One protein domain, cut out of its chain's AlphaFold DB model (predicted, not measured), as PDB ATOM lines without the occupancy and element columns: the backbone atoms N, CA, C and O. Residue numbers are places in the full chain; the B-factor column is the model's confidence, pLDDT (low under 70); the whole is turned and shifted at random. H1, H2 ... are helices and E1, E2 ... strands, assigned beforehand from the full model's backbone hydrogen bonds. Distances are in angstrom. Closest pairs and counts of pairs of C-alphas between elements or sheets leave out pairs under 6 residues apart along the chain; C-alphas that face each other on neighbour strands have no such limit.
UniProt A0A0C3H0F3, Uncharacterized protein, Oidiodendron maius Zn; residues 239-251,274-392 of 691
ATOM      1  N   LEU A 239     297.478 543.126 320.869       76.88
ATOM      2  CA  LEU A 239     297.215 543.412 322.289       76.88
ATOM      3  C   LEU A 239     298.451 543.965 323.015       76.88
ATOM      4  O   LEU A 239     298.308 544.641 324.039       76.88
ATOM      5  N   ASP A 240     299.638 543.716 322.459       80.44
ATOM      6  CA  ASP A 240     300.926 544.193 322.959       80.44
ATOM      7  C   ASP A 240     301.263 545.616 322.486       80.44
ATOM      8  O   ASP A 240     302.283 546.168 322.891       80.44
ATOM      9  N   SER A 241     300.426 546.228 321.638       82.75
ATOM     10  CA  SER A 241     300.673 547.585 321.145       82.75
ATOM     11  C   SER A 241     300.729 548.594 322.294       82.75
ATOM     12  O   SER A 241     299.834 548.642 323.142       82.75
ATOM     13  N   LEU A 242     301.754 549.451 322.286       83.06
ATOM     14  CA  LEU A 242     301.910 550.548 323.249       83.06
ATOM     15  C   LEU A 242     300.941 551.711 322.978       83.06
ATOM     16  O   LEU A 242     300.611 552.461 323.901       83.06
ATOM     17  N   LEU A 243     300.461 551.822 321.733       83.00
ATOM     18  CA  LEU A 243     299.474 552.801 321.285       83.00
ATOM     19  C   LEU A 243     298.178 552.099 320.866       83.00
ATOM     20  O   LEU A 243     298.181 551.235 319.986       83.00
ATOM     21  N   ALA A 244     297.057 552.512 321.449       84.44
ATOM     22  CA  ALA A 244     295.728 552.089 321.023       84.44
ATOM     23  C   ALA A 244     295.009 553.216 320.268       84.44
ATOM     24  O   ALA A 244     295.089 554.384 320.641       84.44
ATOM     25  N   ASN A 245     294.253 552.863 319.229       78.00
ATOM     26  CA  ASN A 245     293.372 553.786 318.516       78.00
ATOM     27  C   ASN A 245     291.921 553.348 318.707       78.00
ATOM     28  O   ASN A 245     291.575 552.201 318.424       78.00
ATOM     29  N   ARG A 246     291.061 554.262 319.166       71.56
ATOM     30  CA  ARG A 246     289.610 554.059 319.235       71.56
ATOM     31  C   ARG A 246     288.910 555.042 318.310       71.56
ATOM     32  O   ARG A 246     288.723 556.209 318.653       71.56
ATOM     33  N   LEU A 247     288.516 554.558 317.140       58.69
ATOM     34  CA  LEU A 247     287.611 555.265 316.241       58.69
ATOM     35  C   LEU A 247     286.202 554.687 316.419       58.69
ATOM     36  O   LEU A 247     286.030 553.472 316.472       58.69
ATOM     37  N   ASN A 248     285.195 555.551 316.561       48.88
ATOM     38  CA  ASN A 248     283.815 555.143 316.299       48.88
ATOM     39  C   ASN A 248     283.681 554.937 314.797       48.88
ATOM     40  O   ASN A 248     284.034 555.867 314.078       48.88
ATOM     41  N   GLN A 249     282.992 553.908 314.327       49.88
ATOM     42  CA  GLN A 249     282.180 554.133 313.136       49.88
ATOM     43  C   GLN A 249     280.765 553.569 313.258       49.88
ATOM     44  O   GLN A 249     280.549 552.467 313.755       49.88
ATOM     45  N   PRO A 250     279.794 554.314 312.721       37.88
ATOM     46  CA  PRO A 250     278.665 553.788 311.983       37.88
ATOM     47  C   PRO A 250     278.938 553.906 310.466       37.88
ATOM     48  O   PRO A 250     278.816 555.005 309.944       37.88
ATOM     49  N   SER A 251     279.262 552.803 309.770       31.20
ATOM     50  CA  SER A 251     279.074 552.624 308.309       31.20
ATOM     51  C   SER A 251     279.041 551.125 307.959       31.20
ATOM     52  O   SER A 251     279.801 550.347 308.535       31.20
ATOM     53  N   VAL A 274     287.318 547.059 325.412       51.62
ATOM     54  CA  VAL A 274     287.364 548.211 326.315       51.62
ATOM     55  C   VAL A 274     288.276 547.929 327.507       51.62
ATOM     56  O   VAL A 274     287.906 547.227 328.441       51.62
ATOM     57  N   SER A 275     289.421 548.615 327.491       52.69
ATOM     58  CA  SER A 275     290.240 549.071 328.623       52.69
ATOM     59  C   SER A 275     290.850 548.024 329.558       52.69
ATOM     60  O   SER A 275     291.799 548.356 330.259       52.69
ATOM     61  N   GLN A 276     290.341 546.796 329.610       57.66
ATOM     62  CA  GLN A 276     290.670 545.847 330.681       57.66
ATOM     63  C   GLN A 276     291.840 544.914 330.331       57.66
ATOM     64  O   GLN A 276     292.374 544.251 331.215       57.66
ATOM     65  N   THR A 277     292.247 544.858 329.057       57.78
ATOM     66  CA  THR A 277     293.171 543.832 328.526       57.78
ATOM     67  C   THR A 277     294.401 544.384 327.809       57.78
ATOM     68  O   THR A 277     295.371 543.660 327.627       57.78
ATOM     69  N   GLN A 278     294.365 545.643 327.363       67.44
ATOM     70  CA  GLN A 278     295.400 546.209 326.493       67.44
ATOM     71  C   GLN A 278     296.605 546.716 327.289       67.44
ATOM     72  O   GLN A 278     296.421 547.425 328.282       67.44
ATOM     73  N   LYS A 279     297.817 546.442 326.785       79.56
ATOM     74  CA  LYS A 279     299.069 547.011 327.316       79.56
ATOM     75  C   LYS A 279     299.254 548.492 327.012       79.56
ATOM     76  O   LYS A 279     300.103 549.134 327.620       79.56
ATOM     77  N   ALA A 280     298.477 549.031 326.078       83.69
ATOM     78  CA  ALA A 280     298.607 550.410 325.646       83.69
ATOM     79  C   ALA A 280     298.472 551.392 326.821       83.69
ATOM     80  O   ALA A 280     297.411 551.496 327.446       83.69
ATOM     81  N   LYS A 281     299.553 552.133 327.080       92.38
ATOM     82  CA  LYS A 281     299.580 553.255 328.030       92.38
ATOM     83  C   LYS A 281     299.077 554.544 327.398       92.38
ATOM     84  O   LYS A 281     298.711 555.464 328.120       92.38
ATOM     85  N   VAL A 282     299.042 554.603 326.067       92.81
ATOM     86  CA  VAL A 282     298.573 555.754 325.299       92.81
ATOM     87  C   VAL A 282     297.423 555.320 324.408       92.81
ATOM     88  O   VAL A 282     297.484 554.289 323.736       92.81
ATOM     89  N   GLU A 283     296.364 556.114 324.393       90.75
ATOM     90  CA  GLU A 283     295.185 555.848 323.588       90.75
ATOM     91  C   GLU A 283     294.721 557.113 322.867       90.75
ATOM     92  O   GLU A 283     294.559 558.160 323.487       90.75
ATOM     93  N   ILE A 284     294.462 557.020 321.566       89.38
ATOM     94  CA  ILE A 284     293.873 558.111 320.787       89.38
ATOM     95  C   ILE A 284     292.396 557.812 320.557       89.38
ATOM     96  O   ILE A 284     292.042 556.760 320.020       89.38
ATOM     97  N   ILE A 285     291.534 558.757 320.927       87.25
ATOM     98  CA  ILE A 285     290.086 558.654 320.746       87.25
ATOM     99  C   ILE A 285     289.609 559.662 319.719       87.25
ATOM    100  O   ILE A 285     289.693 560.881 319.895       87.25
ATOM    101  N   TRP A 286     289.008 559.126 318.671       84.44
ATOM    102  CA  TRP A 286     288.598 559.879 317.509       84.44
ATOM    103  C   TRP A 286     287.089 560.153 317.524       84.44
ATOM    104  O   TRP A 286     286.265 559.246 317.661       84.44
ATOM    105  N   GLY A 287     286.722 561.415 317.309       81.56
ATOM    106  CA  GLY A 287     285.339 561.829 317.063       81.56
ATOM    107  C   GLY A 287     284.510 562.147 318.315       81.56
ATOM    108  O   GLY A 287     284.521 561.445 319.326       81.56
ATOM    109  N   ARG A 288     283.706 563.211 318.214       77.19
ATOM    110  CA  ARG A 288     282.993 563.843 319.338       77.19
ATOM    111  C   ARG A 288     282.059 562.908 320.110       77.19
ATOM    112  O   ARG A 288     282.039 562.955 321.335       77.19
ATOM    113  N   LYS A 289     281.285 562.060 319.424       74.19
ATOM    114  CA  LYS A 289     280.292 561.185 320.081       74.19
ATOM    115  C   LYS A 289     280.949 560.172 321.028       74.19
ATOM    116  O   LYS A 289     280.431 559.931 322.116       74.19
ATOM    117  N   VAL A 290     282.101 559.609 320.648       71.44
ATOM    118  CA  VAL A 290     282.844 558.676 321.519       71.44
ATOM    119  C   VAL A 290     283.497 559.420 322.663       71.44
ATOM    120  O   VAL A 290     283.432 558.946 323.790       71.44
ATOM    121  N   GLN A 291     284.048 560.603 322.400       82.12
ATOM    122  CA  GLN A 291     284.623 561.453 323.442       82.12
ATOM    123  C   GLN A 291     283.583 561.806 324.513       82.12
ATOM    124  O   GLN A 291     283.836 561.607 325.695       82.12
ATOM    125  N   GLN A 292     282.386 562.241 324.107       76.25
ATOM    126  CA  GLN A 292     281.288 562.547 325.030       76.25
ATOM    127  C   GLN A 292     280.887 561.328 325.860       76.25
ATOM    128  O   GLN A 292     280.808 561.423 327.082       76.25
ATOM    129  N   ARG A 293     280.695 560.168 325.217       73.50
ATOM    130  CA  ARG A 293     280.360 558.927 325.928       73.50
ATOM    131  C   ARG A 293     281.455 558.532 326.914       73.50
ATOM    132  O   ARG A 293     281.152 558.130 328.031       73.50
ATOM    133  N   LEU A 294     282.717 558.633 326.508       76.00
ATOM    134  CA  LEU A 294     283.853 558.300 327.354       76.00
ATOM    135  C   LEU A 294     283.863 559.181 328.608       76.00
ATOM    136  O   LEU A 294     283.872 558.633 329.707       76.00
ATOM    137  N   ILE A 295     283.788 560.507 328.432       77.81
ATOM    138  CA  ILE A 295     283.761 561.504 329.515       77.81
ATOM    139  C   ILE A 295     282.587 561.261 330.471       77.81
ATOM    140  O   ILE A 295     282.730 561.435 331.673       77.81
ATOM    141  N   GLN A 296     281.431 560.838 329.955       76.62
ATOM    142  CA  GLN A 296     280.245 560.555 330.770       76.62
ATOM    143  C   GLN A 296     280.334 559.255 331.578       76.62
ATOM    144  O   GLN A 296     279.565 559.081 332.517       76.62
ATOM    145  N   THR A 297     281.201 558.315 331.190       72.12
ATOM    146  CA  THR A 297     281.186 556.940 331.727       72.12
ATOM    147  C   THR A 297     282.424 556.564 332.529       72.12
ATOM    148  O   THR A 297     282.472 555.460 333.061       72.12
ATOM    149  N   ASN A 298     283.438 557.427 332.601       80.50
ATOM    150  CA  ASN A 298     284.681 557.127 333.308       80.50
ATOM    151  C   ASN A 298     285.222 558.390 333.980       80.50
ATOM    152  O   ASN A 298     284.993 559.505 333.510       80.50
ATOM    153  N   ASP A 299     286.002 558.188 335.035       85.06
ATOM    154  CA  ASP A 299     286.662 559.276 335.741       85.06
ATOM    155  C   ASP A 299     288.004 559.616 335.104       85.06
ATOM    156  O   ASP A 299     288.846 558.739 334.870       85.06
ATOM    157  N   PHE A 300     288.218 560.909 334.873       92.56
ATOM    158  CA  PHE A 300     289.439 561.427 334.276       92.56
ATOM    159  C   PHE A 300     290.006 562.583 335.068       92.56
ATOM    160  O   PHE A 300     289.281 563.439 335.572       92.56
ATOM    161  N   GLU A 301     291.326 562.649 335.052       94.06
ATOM    162  CA  GLU A 301     292.058 563.854 335.386       94.06
ATOM    163  C   GLU A 301     292.608 564.483 334.116       94.06
ATOM    164  O   GLU A 301     292.974 563.791 333.172       94.06
ATOM    165  N   VAL A 302     292.618 565.811 334.063       94.06
ATOM    166  CA  VAL A 302     292.994 566.536 332.851       94.06
ATOM    167  C   VAL A 302     294.305 567.271 333.067       94.06
ATOM    168  O   VAL A 302     294.467 567.959 334.077       94.06
ATOM    169  N   LEU A 303     295.212 567.142 332.098       94.12
ATOM    170  CA  LEU A 303     296.471 567.877 332.035       94.12
ATOM    171  C   LEU A 303     296.603 568.540 330.653       94.12
ATOM    172  O   LEU A 303     296.886 567.859 329.665       94.12
ATOM    173  N   PRO A 304     296.358 569.856 330.544       95.12
ATOM    174  CA  PRO A 304     296.689 570.613 329.342       95.12
ATOM    175  C   PRO A 304     298.205 570.613 329.124       95.12
ATOM    176  O   PRO A 304     298.955 570.828 330.076       95.12
ATOM    177  N   LEU A 305     298.646 570.403 327.887       95.00
ATOM    178  CA  LEU A 305     300.053 570.529 327.514       95.00
ATOM    179  C   LEU A 305     300.406 571.980 327.164       95.00
ATOM    180  O   LEU A 305     299.536 572.790 326.839       95.00
ATOM    181  N   TRP A 306     301.698 572.293 327.230       96.88
ATOM    182  CA  TRP A 306     302.263 573.624 326.996       96.88
ATOM    183  C   TRP A 306     303.462 573.561 326.038       96.88
ATOM    184  O   TRP A 306     303.855 572.487 325.572       96.88
ATOM    185  N   GLY A 307     304.033 574.727 325.718       95.69
ATOM    186  CA  GLY A 307     305.133 574.843 324.761       95.69
ATOM    187  C   GLY A 307     304.692 574.452 323.349       95.69
ATOM    188  O   GLY A 307     303.619 574.844 322.895       95.69
ATOM    189  N   GLU A 308     305.484 573.631 322.656       95.75
ATOM    190  CA  GLU A 308     305.168 573.203 321.281       95.75
ATOM    191  C   GLU A 308     303.818 572.454 321.181       95.75
ATOM    192  O   GLU A 308     303.141 572.511 320.151       95.75
ATOM    193  N   PHE A 309     303.366 571.835 322.280       97.19
ATOM    194  CA  PHE A 309     302.102 571.099 322.372       97.19
ATOM    195  C   PHE A 309     300.940 571.924 322.929       97.19
ATOM    196  O   PHE A 309     299.900 571.358 323.274       97.19
ATOM    197  N   GLU A 310     301.067 573.253 322.994       94.25
ATOM    198  CA  GLU A 310     299.949 574.117 323.367       94.25
ATOM    199  C   GLU A 310     298.707 573.810 322.511       94.25
ATOM    200  O   GLU A 310     298.779 573.658 321.282       94.25
ATOM    201  N   GLY A 311     297.572 573.669 323.202       89.19
ATOM    202  CA  GLY A 311     296.295 573.238 322.641       89.19
ATOM    203  C   GLY A 311     296.038 571.731 322.750       89.19
ATOM    204  O   GLY A 311     294.892 571.303 322.602       89.19
ATOM    205  N   VAL A 312     297.030 570.892 323.053       94.81
ATOM    206  CA  VAL A 312     296.810 569.459 323.316       94.81
ATOM    207  C   VAL A 312     296.389 569.254 324.771       94.81
ATOM    208  O   VAL A 312     296.897 569.904 325.679       94.81
ATOM    209  N   ILE A 313     295.431 568.357 324.998       93.56
ATOM    210  CA  ILE A 313     294.919 568.049 326.334       93.56
ATOM    211  C   ILE A 313     295.019 566.550 326.564       93.56
ATOM    212  O   ILE A 313     294.536 565.763 325.748       93.56
ATOM    213  N   LEU A 314     295.618 566.175 327.690       95.50
ATOM    214  CA  LEU A 314     295.680 564.798 328.149       95.50
ATOM    215  C   LEU A 314     294.520 564.502 329.082       95.50
ATOM    216  O   LEU A 314     294.252 565.260 330.014       95.50
ATOM    217  N   MET A 315     293.873 563.368 328.853       95.75
ATOM    218  CA  MET A 315     292.913 562.776 329.770       95.75
ATOM    219  C   MET A 315     293.546 561.551 330.429       95.75
ATOM    220  O   MET A 315     293.743 560.517 329.797       95.75
ATOM    221  N   LEU A 316     293.878 561.664 331.707       96.12
ATOM    222  CA  LEU A 316     294.471 560.610 332.517       96.12
ATOM    223  C   LEU A 316     293.350 559.719 333.051       96.12
ATOM    224  O   LEU A 316     292.561 560.130 333.905       96.12
ATOM    225  N   ALA A 317     293.236 558.513 332.499       92.94
ATOM    226  CA  ALA A 317     292.192 557.573 332.880       92.94
ATOM    227  C   ALA A 317     292.533 556.937 334.228       92.94
ATOM    228  O   ALA A 317     293.553 556.253 334.348       92.94
ATOM    229  N   ASN A 318     291.666 557.131 335.223       93.62
ATOM    230  CA  ASN A 318     291.881 556.568 336.551       93.62
ATOM    231  C   ASN A 318     291.880 555.027 336.512       93.62
ATOM    232  O   ASN A 318     291.086 554.409 335.797       93.62
ATOM    233  N   GLU A 319     292.762 554.410 337.292       92.00
ATOM    234  CA  GLU A 319     292.897 552.958 337.423       92.00
ATOM    235  C   GLU A 319     291.591 552.294 337.886       92.00
ATOM    236  O   GLU A 319     291.240 551.213 337.403       92.00
ATOM    237  N   ARG A 320     290.808 552.984 338.730       89.56
ATOM    238  CA  ARG A 320     289.509 552.512 339.241       89.56
ATOM    239  C   ARG A 320     288.450 552.292 338.159       89.56
ATOM    240  O   ARG A 320     287.467 551.597 338.394       89.56
ATOM    241  N   ASN A 321     288.650 552.849 336.963       84.62
ATOM    242  CA  ASN A 321     287.770 552.600 335.817       84.62
ATOM    243  C   ASN A 321     287.895 551.152 335.287       84.62
ATOM    244  O   ASN A 321     287.077 550.706 334.475       84.62
ATOM    245  N   CYS A 322     288.933 550.414 335.698       82.56
ATOM    246  CA  CYS A 322     289.204 549.049 335.258       82.56
ATOM    247  C   CYS A 322     288.715 548.026 336.291       82.56
ATOM    248  O   CYS A 322     288.930 548.188 337.484       82.56
ATOM    249  N   ARG A 323     288.112 546.917 335.837       77.50
ATOM    250  CA  ARG A 323     287.663 545.834 336.738       77.50
ATOM    251  C   ARG A 323     288.818 545.106 337.429       77.50
ATOM    252  O   ARG A 323     288.646 544.613 338.532       77.50
ATOM    253  N   ASN A 324     289.966 545.029 336.764       80.94
ATOM    254  CA  ASN A 324     291.230 544.534 337.300       80.94
ATOM    255  C   ASN A 324     292.120 545.702 337.758       80.94
ATOM    256  O   ASN A 324     293.301 545.760 337.419       80.94
ATOM    257  N   SER A 325     291.528 546.686 338.438       86.38
ATOM    258  CA  SER A 325     292.259 547.819 339.003       86.38
ATOM    259  C   SER A 325     293.345 547.345 339.963       86.38
ATOM    260  O   SER A 325     293.108 546.455 340.778       86.38
ATOM    261  N   ASP A 326     294.499 547.986 339.897       88.69
ATOM    262  CA  ASP A 326     295.627 547.762 340.785       88.69
ATOM    263  C   ASP A 326     295.791 548.965 341.716       88.69
ATOM    264  O   ASP A 326     296.084 550.069 341.267       88.69
ATOM    265  N   ALA A 327     295.593 548.764 343.017       90.38
ATOM    266  CA  ALA A 327     295.593 549.854 343.988       90.38
ATOM    267  C   ALA A 327     296.937 550.603 344.088       90.38
ATOM    268  O   ALA A 327     296.965 551.698 344.644       90.38
ATOM    269  N   GLN A 328     298.029 550.039 343.558       91.88
ATOM    270  CA  GLN A 328     299.341 550.689 343.539       91.88
ATOM    271  C   GLN A 328     299.425 551.854 342.548       91.88
ATOM    272  O   GLN A 328     300.287 552.712 342.696       91.88
ATOM    273  N   PHE A 329     298.542 551.902 341.546       93.69
ATOM    274  CA  PHE A 329     298.597 552.903 340.486       93.69
ATOM    275  C   PHE A 329     297.338 553.762 340.474       93.69
ATOM    276  O   PHE A 329     296.216 553.261 340.514       93.69
ATOM    277  N   ARG A 330     297.510 555.078 340.331       95.75
ATOM    278  CA  ARG A 330     296.385 556.011 340.187       95.75
ATOM    279  C   ARG A 330     295.802 556.021 338.779       95.75
ATOM    280  O   ARG A 330     294.585 556.139 338.613       95.75
ATOM    281  N   PHE A 331     296.649 555.905 337.758       95.94
ATOM    282  CA  PHE A 331     296.247 555.982 336.355       95.94
ATOM    283  C   PHE A 331     296.574 554.699 335.595       95.94
ATOM    284  O   PHE A 331     297.625 554.088 335.776       95.94
ATOM    285  N   ARG A 332     295.671 554.332 334.682       92.50
ATOM    286  CA  ARG A 332     295.845 553.194 333.773       92.50
ATOM    287  C   ARG A 332     296.556 553.585 332.483       92.50
ATOM    288  O   ARG A 332     297.265 552.766 331.906       92.50
ATOM    289  N   ARG A 333     296.240 554.773 331.957       92.94
ATOM    290  CA  ARG A 333     296.651 555.237 330.624       92.94
ATOM    291  C   ARG A 333     296.412 556.734 330.442       92.94
ATOM    292  O   ARG A 333     295.552 557.319 331.103       92.94
ATOM    293  N   VAL A 334     297.106 557.296 329.463       96.25
ATOM    294  CA  VAL A 334     296.896 558.631 328.913       96.25
ATOM    295  C   VAL A 334     296.015 558.534 327.670       96.25
ATOM    296  O   VAL A 334     296.264 557.725 326.778       96.25
ATOM    297  N   ILE A 335     294.983 559.367 327.606       94.50
ATOM    298  CA  ILE A 335     294.053 559.448 326.483       94.50
ATOM    299  C   ILE A 335     294.192 560.807 325.796       94.50
ATOM    300  O   ILE A 335     294.150 561.858 326.437       94.50
ATOM    301  N   LEU A 336     294.314 560.770 324.474       94.00
ATOM    302  CA  LEU A 336     294.414 561.918 323.588       94.00
ATOM    303  C   LEU A 336     293.152 562.024 322.734       94.00
ATOM    304  O   LEU A 336     292.745 561.068 322.071       94.00
ATOM    305  N   LEU A 337     292.522 563.198 322.741       91.19
ATOM    306  CA  LEU A 337     291.318 563.442 321.955       91.19
ATOM    307  C   LEU A 337     291.669 563.982 320.573       91.19
ATOM    308  O   LEU A 337     292.396 564.961 320.434       91.19
ATOM    309  N   SER A 338     291.097 563.348 319.560       89.50
ATOM    310  CA  SER A 338     291.398 563.581 318.158       89.50
ATOM    311  C   SER A 338     290.125 563.862 317.353       89.50
ATOM    312  O   SER A 338     289.057 563.294 317.619       89.50
ATOM    313  N   CYS A 339     290.200 564.743 316.358       87.88
ATOM    314  CA  CYS A 339     289.081 564.967 315.450       87.88
ATOM    315  C   CYS A 339     288.889 563.749 314.546       87.88
ATOM    316  O   CYS A 339     289.858 563.157 314.097       87.88
ATOM    317  N   HIS A 340     287.642 563.390 314.234       85.31
ATOM    318  CA  HIS A 340     287.363 562.268 313.332       85.31
ATOM    319  C   HIS A 340     288.111 562.447 311.991       85.31
ATOM    320  O   HIS A 340     288.052 563.558 311.455       85.31
ATOM    321  N   PRO A 341     288.747 561.409 311.406       79.38
ATOM    322  CA  PRO A 341     289.514 561.556 310.165       79.38
ATOM    323  C   PRO A 341     288.689 562.173 309.031       79.38
ATOM    324  O   PRO A 341     289.162 563.059 308.329       79.38
ATOM    325  N   GLN A 342     287.405 561.811 308.936       78.31
ATOM    326  CA  GLN A 342     286.487 562.400 307.955       78.31
ATOM    327  C   GLN A 342     286.338 563.928 308.083       78.31
ATOM    328  O   GLN A 342     286.166 564.616 307.083       78.31
ATOM    329  N   ASN A 343     286.438 564.482 309.298       81.06
ATOM    330  CA  ASN A 343     286.398 565.930 309.494       81.06
ATOM    331  C   ASN A 343     287.614 566.618 308.851       81.06
ATOM    332  O   ASN A 343     287.498 567.756 308.405       81.06
ATOM    333  N   MET A 344     288.763 565.934 308.774       83.75
ATOM    334  CA  MET A 344     290.000 566.485 308.205       83.75
ATOM    335  C   MET A 344     289.924 566.697 306.691       83.75
ATOM    336  O   MET A 344     290.631 567.562 306.178       83.75
ATOM    337  N   PHE A 345     289.035 565.996 305.973       78.62
ATOM    338  CA  PHE A 345     288.805 566.266 304.546       78.62
ATOM    339  C   PHE A 345     288.308 567.696 304.311       78.62
ATOM    340  O   PHE A 345     288.739 568.352 303.367       78.62
ATOM    341  N   TYR A 346     287.460 568.198 305.208       82.56
ATOM    342  CA  TYR A 346     286.833 569.515 305.081       82.56
ATOM    343  C   TYR A 346     287.650 570.649 305.704       82.56
ATOM    344  O   TYR A 346     287.339 571.822 305.498       82.56
ATOM    345  N   GLN A 347     288.689 570.326 306.478       84.88
ATOM    346  CA  GLN A 347     289.588 571.340 307.014       84.88
ATOM    347  C   GLN A 347     290.448 571.926 305.894       84.88
ATOM    348  O   GLN A 347     290.801 571.232 304.948       84.88
ATOM    349  N   ARG A 348     290.801 573.211 305.984       84.50
ATOM    350  CA  ARG A 348     291.804 573.806 305.088       84.50
ATOM    351  C   ARG A 348     293.203 573.343 305.499       84.50
ATOM    352  O   ARG A 348     293.416 573.002 306.662       84.50
ATOM    353  N   LYS A 349     294.155 573.373 304.558       90.75
ATOM    354  CA  LYS A 349     295.578 573.249 304.903       90.75
ATOM    355  C   LYS A 349     295.938 574.270 305.975       90.75
ATOM    356  O   LYS A 349     295.443 575.396 305.927       90.75
ATOM    357  N   ASN A 350     296.773 573.863 306.921       93.06
ATOM    358  CA  ASN A 350     297.235 574.700 308.027       93.06
ATOM    359  C   ASN A 350     296.102 575.326 308.864       93.06
ATOM    360  O   ASN A 350     296.315 576.333 309.535       93.06
ATOM    361  N   SER A 351     294.893 574.745 308.858       92.75
ATOM    362  CA  SER A 351     293.863 575.169 309.806       92.75
ATOM    363  C   SER A 351     294.304 574.852 311.235       92.75
ATOM    364  O   SER A 351     295.008 573.869 311.472       92.75
ATOM    365  N   GLU A 352     293.842 575.638 312.209       91.44
ATOM    366  CA  GLU A 352     294.139 575.398 313.630       91.44
ATOM    367  C   GLU A 352     293.780 573.970 314.059       91.44
ATOM    368  O   GLU A 352     294.504 573.329 314.821       91.44
ATOM    369  N   VAL A 353     292.676 573.441 313.521       90.75
ATOM    370  CA  VAL A 353     292.224 572.070 313.763       90.75
ATOM    371  C   VAL A 353     293.230 571.055 313.217       90.75
ATOM    372  O   VAL A 353     293.562 570.107 313.923       90.75
ATOM    373  N   ALA A 354     293.733 571.249 311.995       93.62
ATOM    374  CA  ALA A 354     294.692 570.346 311.362       93.62
ATOM    375  C   ALA A 354     296.075 570.394 312.040       93.62
ATOM    376  O   ALA A 354     296.671 569.352 312.300       93.62
ATOM    377  N   ILE A 355     296.546 571.584 312.420       95.75
ATOM    378  CA  ILE A 355     297.795 571.756 313.182       95.75
ATOM    379  C   ILE A 355     297.680 571.076 314.549       95.75
ATOM    380  O   ILE A 355     298.561 570.323 314.965       95.75
ATOM    381  N   ARG A 356     296.566 571.292 315.259       94.88
ATOM    382  CA  ARG A 356     296.306 570.624 316.539       94.88
ATOM    383  C   ARG A 356     296.259 569.107 316.374       94.88
ATOM    384  O   ARG A 356     296.785 568.393 317.222       94.88
ATOM    385  N   GLN A 357     295.656 568.623 315.293       94.81
ATOM    386  CA  GLN A 357     295.584 567.205 314.960       94.81
ATOM    387  C   GLN A 357     296.985 566.586 314.807       94.81
ATOM    388  O   GLN A 357     297.244 565.534 315.394       94.81
ATOM    389  N   ASP A 358     297.909 567.261 314.117       96.19
ATOM    390  CA  ASP A 358     299.311 566.831 314.020       96.19
ATOM    391  C   ASP A 358     300.014 566.834 315.382       96.19
ATOM    392  O   ASP A 358     300.681 565.858 315.734       96.19
ATOM    393  N   LYS A 359     299.807 567.874 316.204       97.44
ATOM    394  CA  LYS A 359     300.362 567.923 317.568       97.44
ATOM    395  C   LYS A 359     299.882 566.753 318.430       97.44
ATOM    396  O   LYS A 359     300.670 566.202 319.194       97.44
ATOM    397  N   VAL A 360     298.614 566.351 318.305       96.19
ATOM    398  CA  VAL A 360     298.059 565.186 319.015       96.19
ATOM    399  C   VAL A 360     298.763 563.897 318.580       96.19
ATOM    400  O   VAL A 360     299.157 563.109 319.440       96.19
ATOM    401  N   MET A 361     298.966 563.688 317.274       95.38
ATOM    402  CA  MET A 361     299.694 562.511 316.774       95.38
ATOM    403  C   MET A 361     301.154 562.512 317.230       95.38
ATOM    404  O   MET A 361     301.668 561.481 317.662       95.38
ATOM    405  N   MET A 362     301.810 563.672 317.178       96.44
ATOM    406  CA  MET A 362     303.194 563.827 317.610       96.44
ATOM    407  C   MET A 362     303.358 563.557 319.107       96.44
ATOM    408  O   MET A 362     304.279 562.842 319.499       96.44
ATOM    409  N   ALA A 363     302.445 564.065 319.941       97.25
ATOM    410  CA  ALA A 363     302.441 563.787 321.373       97.25
ATOM    411  C   ALA A 363     302.288 562.284 321.628       97.25
ATOM    412  O   ALA A 363     303.090 561.708 322.360       97.25
ATOM    413  N   ALA A 364     301.322 561.632 320.968       95.25
ATOM    414  CA  ALA A 364     301.104 560.195 321.101       95.25
ATOM    415  C   ALA A 364     302.350 559.385 320.725       95.25
ATOM    416  O   ALA A 364     302.759 558.514 321.490       95.25
ATOM    417  N   ALA A 365     302.970 559.696 319.581       93.12
ATOM    418  CA  ALA A 365     304.167 559.018 319.096       93.12
ATOM    419  C   ALA A 365     305.330 559.145 320.090       93.12
ATOM    420  O   ALA A 365     305.930 558.135 320.463       93.12
ATOM    421  N   ARG A 366     305.594 560.357 320.602       96.19
ATOM    422  CA  ARG A 366     306.645 560.576 321.607       96.19
ATOM    423  C   ARG A 366     306.351 559.831 322.910       96.19
ATOM    424  O   ARG A 366     307.251 559.198 323.456       96.19
ATOM    425  N   MET A 367     305.100 559.819 323.373       96.44
ATOM    426  CA  MET A 367     304.703 559.086 324.583       96.44
ATOM    427  C   MET A 367     304.909 557.570 324.480       96.44
ATOM    428  O   MET A 367     305.155 556.919 325.489       96.44
ATOM    429  N   VAL A 368     304.860 556.999 323.273       92.62
ATOM    430  CA  VAL A 368     305.184 555.581 323.028       92.62
ATOM    431  C   VAL A 368     306.619 555.380 322.536       92.62
ATOM    432  O   VAL A 368     306.918 554.431 321.817       92.62
ATOM    433  N   ARG A 369     307.527 556.285 322.919       94.25
ATOM    434  CA  ARG A 369     308.965 556.231 322.606       94.25
ATOM    435  C   ARG A 369     309.260 556.171 321.103       94.25
ATOM    436  O   ARG A 369     310.226 555.549 320.678       94.25
ATOM    437  N   ASN A 370     308.419 556.825 320.300       89.50
ATOM    438  CA  ASN A 370     308.466 556.824 318.836       89.50
ATOM    439  C   ASN A 370     308.398 555.416 318.216       89.50
ATOM    440  O   ASN A 370     308.885 555.210 317.108       89.50
ATOM    441  N   CYS A 371     307.766 554.447 318.891       83.00
ATOM    442  CA  CYS A 371     307.587 553.098 318.344       83.00
ATOM    443  C   CYS A 371     306.618 553.047 317.148       83.00
ATOM    444  O   CYS A 371     306.472 552.006 316.512       83.00
ATOM    445  N   VAL A 372     305.921 554.152 316.863       79.50
ATOM    446  CA  VAL A 372     305.025 554.307 315.717       79.50
ATOM    447  C   VAL A 372     305.614 555.368 314.788       79.50
ATOM    448  O   VAL A 372     305.907 556.470 315.261       79.50
ATOM    449  N   PRO A 373     305.777 555.077 313.483       81.94
ATOM    450  CA  PRO A 373     306.280 556.055 312.533       81.94
ATOM    451  C   PRO A 373     305.318 557.242 312.441       81.94
ATOM    452  O   PRO A 373     304.124 557.081 312.186       81.94
ATOM    453  N   LEU A 374     305.853 558.444 312.650       88.44
ATOM    454  CA  LEU A 374     305.116 559.694 312.535       88.44
ATOM    455  C   LEU A 374     305.473 560.370 311.215       88.44
ATOM    456  O   LEU A 374     306.635 560.686 310.964       88.44
ATOM    457  N   VAL A 375     304.464 560.657 310.399       89.19
ATOM    458  CA  VAL A 375     304.622 561.561 309.260       89.19
ATOM    459  C   VAL A 375     304.372 562.977 309.763       89.19
ATOM    460  O   VAL A 375     303.254 563.299 310.163       89.19
ATOM    461  N   GLN A 376     305.411 563.812 309.776       92.06
ATOM    462  CA  GLN A 376     305.281 565.219 310.172       92.06
ATOM    463  C   GLN A 376     304.280 565.939 309.269       92.06
ATOM    464  O   GLN A 376     304.211 565.637 308.075       92.06
ATOM    465  N   ASP A 377     303.525 566.878 309.832       93.69
ATOM    466  CA  ASP A 377     302.584 567.744 309.112       93.69
ATOM    467  C   ASP A 377     301.590 566.976 308.228       93.69
ATOM    468  O   ASP A 377     301.207 567.421 307.145       93.69
ATOM    469  N   TYR A 378     301.214 565.758 308.627       93.19
ATOM    470  CA  TYR A 378     300.355 564.906 307.812       93.19
ATOM    471  C   TYR A 378     298.985 565.552 307.590       93.19
ATOM    472  O   TYR A 378     298.480 565.540 306.464       93.19
ATOM    473  N   TYR A 379     298.411 566.147 308.640       92.19
ATOM    474  CA  TYR A 379     297.102 566.796 308.623       92.19
ATOM    475  C   TYR A 379     297.127 568.239 308.162       92.19
ATOM    476  O   TYR A 379     296.341 568.603 307.283       92.19
ATOM    477  N   SER A 380     298.039 569.038 308.688       93.38
ATOM    478  CA  SER A 380     298.233 570.430 308.293       93.38
ATOM    479  C   SER A 380     298.561 570.561 306.804       93.38
ATOM    480  O   SER A 380     297.910 571.353 306.118       93.38
ATOM    481  N   GLU A 381     299.434 569.707 306.259       93.75
ATOM    482  CA  GLU A 381     299.768 569.711 304.829       93.75
ATOM    483  C   GLU A 381     298.922 568.775 303.969       93.75
ATOM    484  O   GLU A 381     299.115 568.712 302.746       93.75
ATOM    485  N   LYS A 382     297.938 568.096 304.570       88.56
ATOM    486  CA  LYS A 382     297.029 567.182 303.872       88.56
ATOM    487  C   LYS A 382     297.791 566.124 303.055       88.56
ATOM    488  O   LYS A 382     297.442 565.832 301.910       88.56
ATOM    489  N   LYS A 383     298.848 565.532 303.620       86.31
ATOM    490  CA  LYS A 383     299.765 564.635 302.889       86.31
ATOM    491  C   LYS A 383     299.082 563.376 302.345       86.31
ATOM    492  O   LYS A 383     299.526 562.862 301.329       86.31
ATOM    493  N   TRP A 384     297.953 562.930 302.910       79.88
ATOM    494  CA  TRP A 384     297.176 561.818 302.332       79.88
ATOM    495  C   TRP A 384     296.677 562.090 300.915       79.88
ATOM    496  O   TRP A 384     296.408 561.143 300.184       79.88
ATOM    497  N   TYR A 385     296.568 563.352 300.492       70.56
ATOM    498  CA  TYR A 385     296.093 563.690 299.152       70.56
ATOM    499  C   TYR A 385     296.990 563.180 298.032       70.56
ATOM    500  O   TYR A 385     296.495 562.996 296.924       70.56
ATOM    501  N   SER A 386     298.274 562.925 298.294       72.00
ATOM    502  CA  SER A 386     299.134 562.270 297.304       72.00
ATOM    503  C   SER A 386     298.689 560.836 297.011       72.00
ATOM    504  O   SER A 386     298.968 560.321 295.935       72.00
ATOM    505  N   CYS A 387     297.989 560.206 297.956       63.81
ATOM    506  CA  CYS A 387     297.519 558.826 297.878       63.81
ATOM    507  C   CYS A 387     296.023 558.732 297.535       63.81
ATOM    508  O   CYS A 387     295.512 557.641 297.295       63.81
ATOM    509  N   VAL A 388     295.305 559.859 297.531       58.72
ATOM    510  CA  VAL A 388     293.876 559.904 297.218       58.72
ATOM    511  C   VAL A 388     293.683 559.960 295.693       58.72
ATOM    512  O   VAL A 388     294.229 560.860 295.047       58.72
ATOM    513  N   PRO A 389     292.873 559.061 295.096       54.53
ATOM    514  CA  PRO A 389     292.598 559.069 293.662       54.53
ATOM    515  C   PRO A 389     292.109 560.437 293.162       54.53
ATOM    516  O   PRO A 389     291.309 561.102 293.824       54.53
ATOM    517  N   ALA A 390     292.529 560.823 291.951       55.25
ATOM    518  CA  ALA A 390     292.278 562.136 291.338       55.25
ATOM    519  C   ALA A 390     290.808 562.615 291.390       55.25
ATOM    520  O   ALA A 390     290.538 563.817 291.399       55.25
ATOM    521  N   ARG A 391     289.846 561.689 291.479       49.41
ATOM    522  CA  ARG A 391     288.412 561.978 291.602       49.41
ATOM    523  C   ARG A 391     288.058 562.786 292.857       49.41
ATOM    524  O   ARG A 391     287.388 563.802 292.730       49.41
ATOM    525  N   PHE A 392     288.553 562.413 294.036       49.03
ATOM    526  CA  PHE A 392     288.250 563.151 295.274       49.03
ATOM    527  C   PHE A 392     288.906 564.538 295.293       49.03
ATOM    528  O   PHE A 392     288.316 565.495 295.786       49.03
TER     529      PHE A 392
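This is residues 239 to 251 and 274 to 392 of the 691 residues of an uncharacterized protein of Oidiodendron maius Zn (UniProt A0A0C3H0F3). A strongly twisted sheet of five strands forms the core, with the long helix H3 along one face and the shorter H1 on the opposite face. H2 and H4 lie beyond one end of the sheet, where residues 386 to 391 stick out, and the loop of residues 319 to 330 extends at the other end. The printed part has 132 residues, with E1, E2, H1, E3, E4, E5, H2, H3 and H4 along the chain; the mixed sheet has the order E1, E2, E5, E4, E3. The class is mixed, helices and strands, with under half of the residues in named elements. The whole is compact, with a radius of gyration of the C-alphas of 15.7 A and spans of 53 by 37 by 27 A.

E1, residues 243 to 247, is an edge strand parallel to E2, residues 282 to 286, with N 246 and O 284 2.8 A apart. E2 is also parallel to E5, residues 331 to 338, with N 285 and O 336 2.8 A apart. E3, residues 300 to 304, E4, residues 313 to 318, and E5 form a meander, each strand the antiparallel neighbour of the one before, and two hairpins; N 316 and O 301 are 2.7 A apart, N 335 and O 315 2.8 A. H1, residues 288 to 297, is on the sheet at a height of 8.5 A, only just over E2, on which 3 of its C-alphas fall. E2, H1 and E3 make a split strand-helix-strand unit, two strands running the same way with E5 and E4 between them, and its crossover is right-handed. H3, residues 352 to 367, is on the opposite face at a height of 8.6 A, over E2 and E5, along the strands at 21 degrees to E5 on the local plane; the closest C-alphas of E5 and H3, those of Ser 338 and Gln 357, are 6.4 A apart. H2, residues 341 to 346, is not on the sheet; it is close to but not clearly touching H3, the closest C-alphas, of Met 344 and Ala 354, being 6.8 A apart. H4, residues 383 to 386, is apart from H3. Every O i to N i+4 pair is within hydrogen-bond range in H1 and H3, 0 of 2 in H2, where 3 of 3 O i to N i+3 pairs are, and H4 is too short for such a pair.

E1 begins at C-alpha 243 (299.474, 552.801, 321.285). E5 is 20.3 A long and H3 22.3 A. H4 ends at C-alpha 386 (299.134, 562.270, 297.304).

The C-alphas of Gln 328 and Arg 391, the two farthest apart, are 54.3 A apart. Residues 252 to 273 are not printed, and C-alphas 251 and 274 are 20.3 A apart across the cut. The links E4 to E5 and H3 to H4 are long. The pLDDT is under 70 at residues 247 to 251, 274 to 278 and 387 to 392.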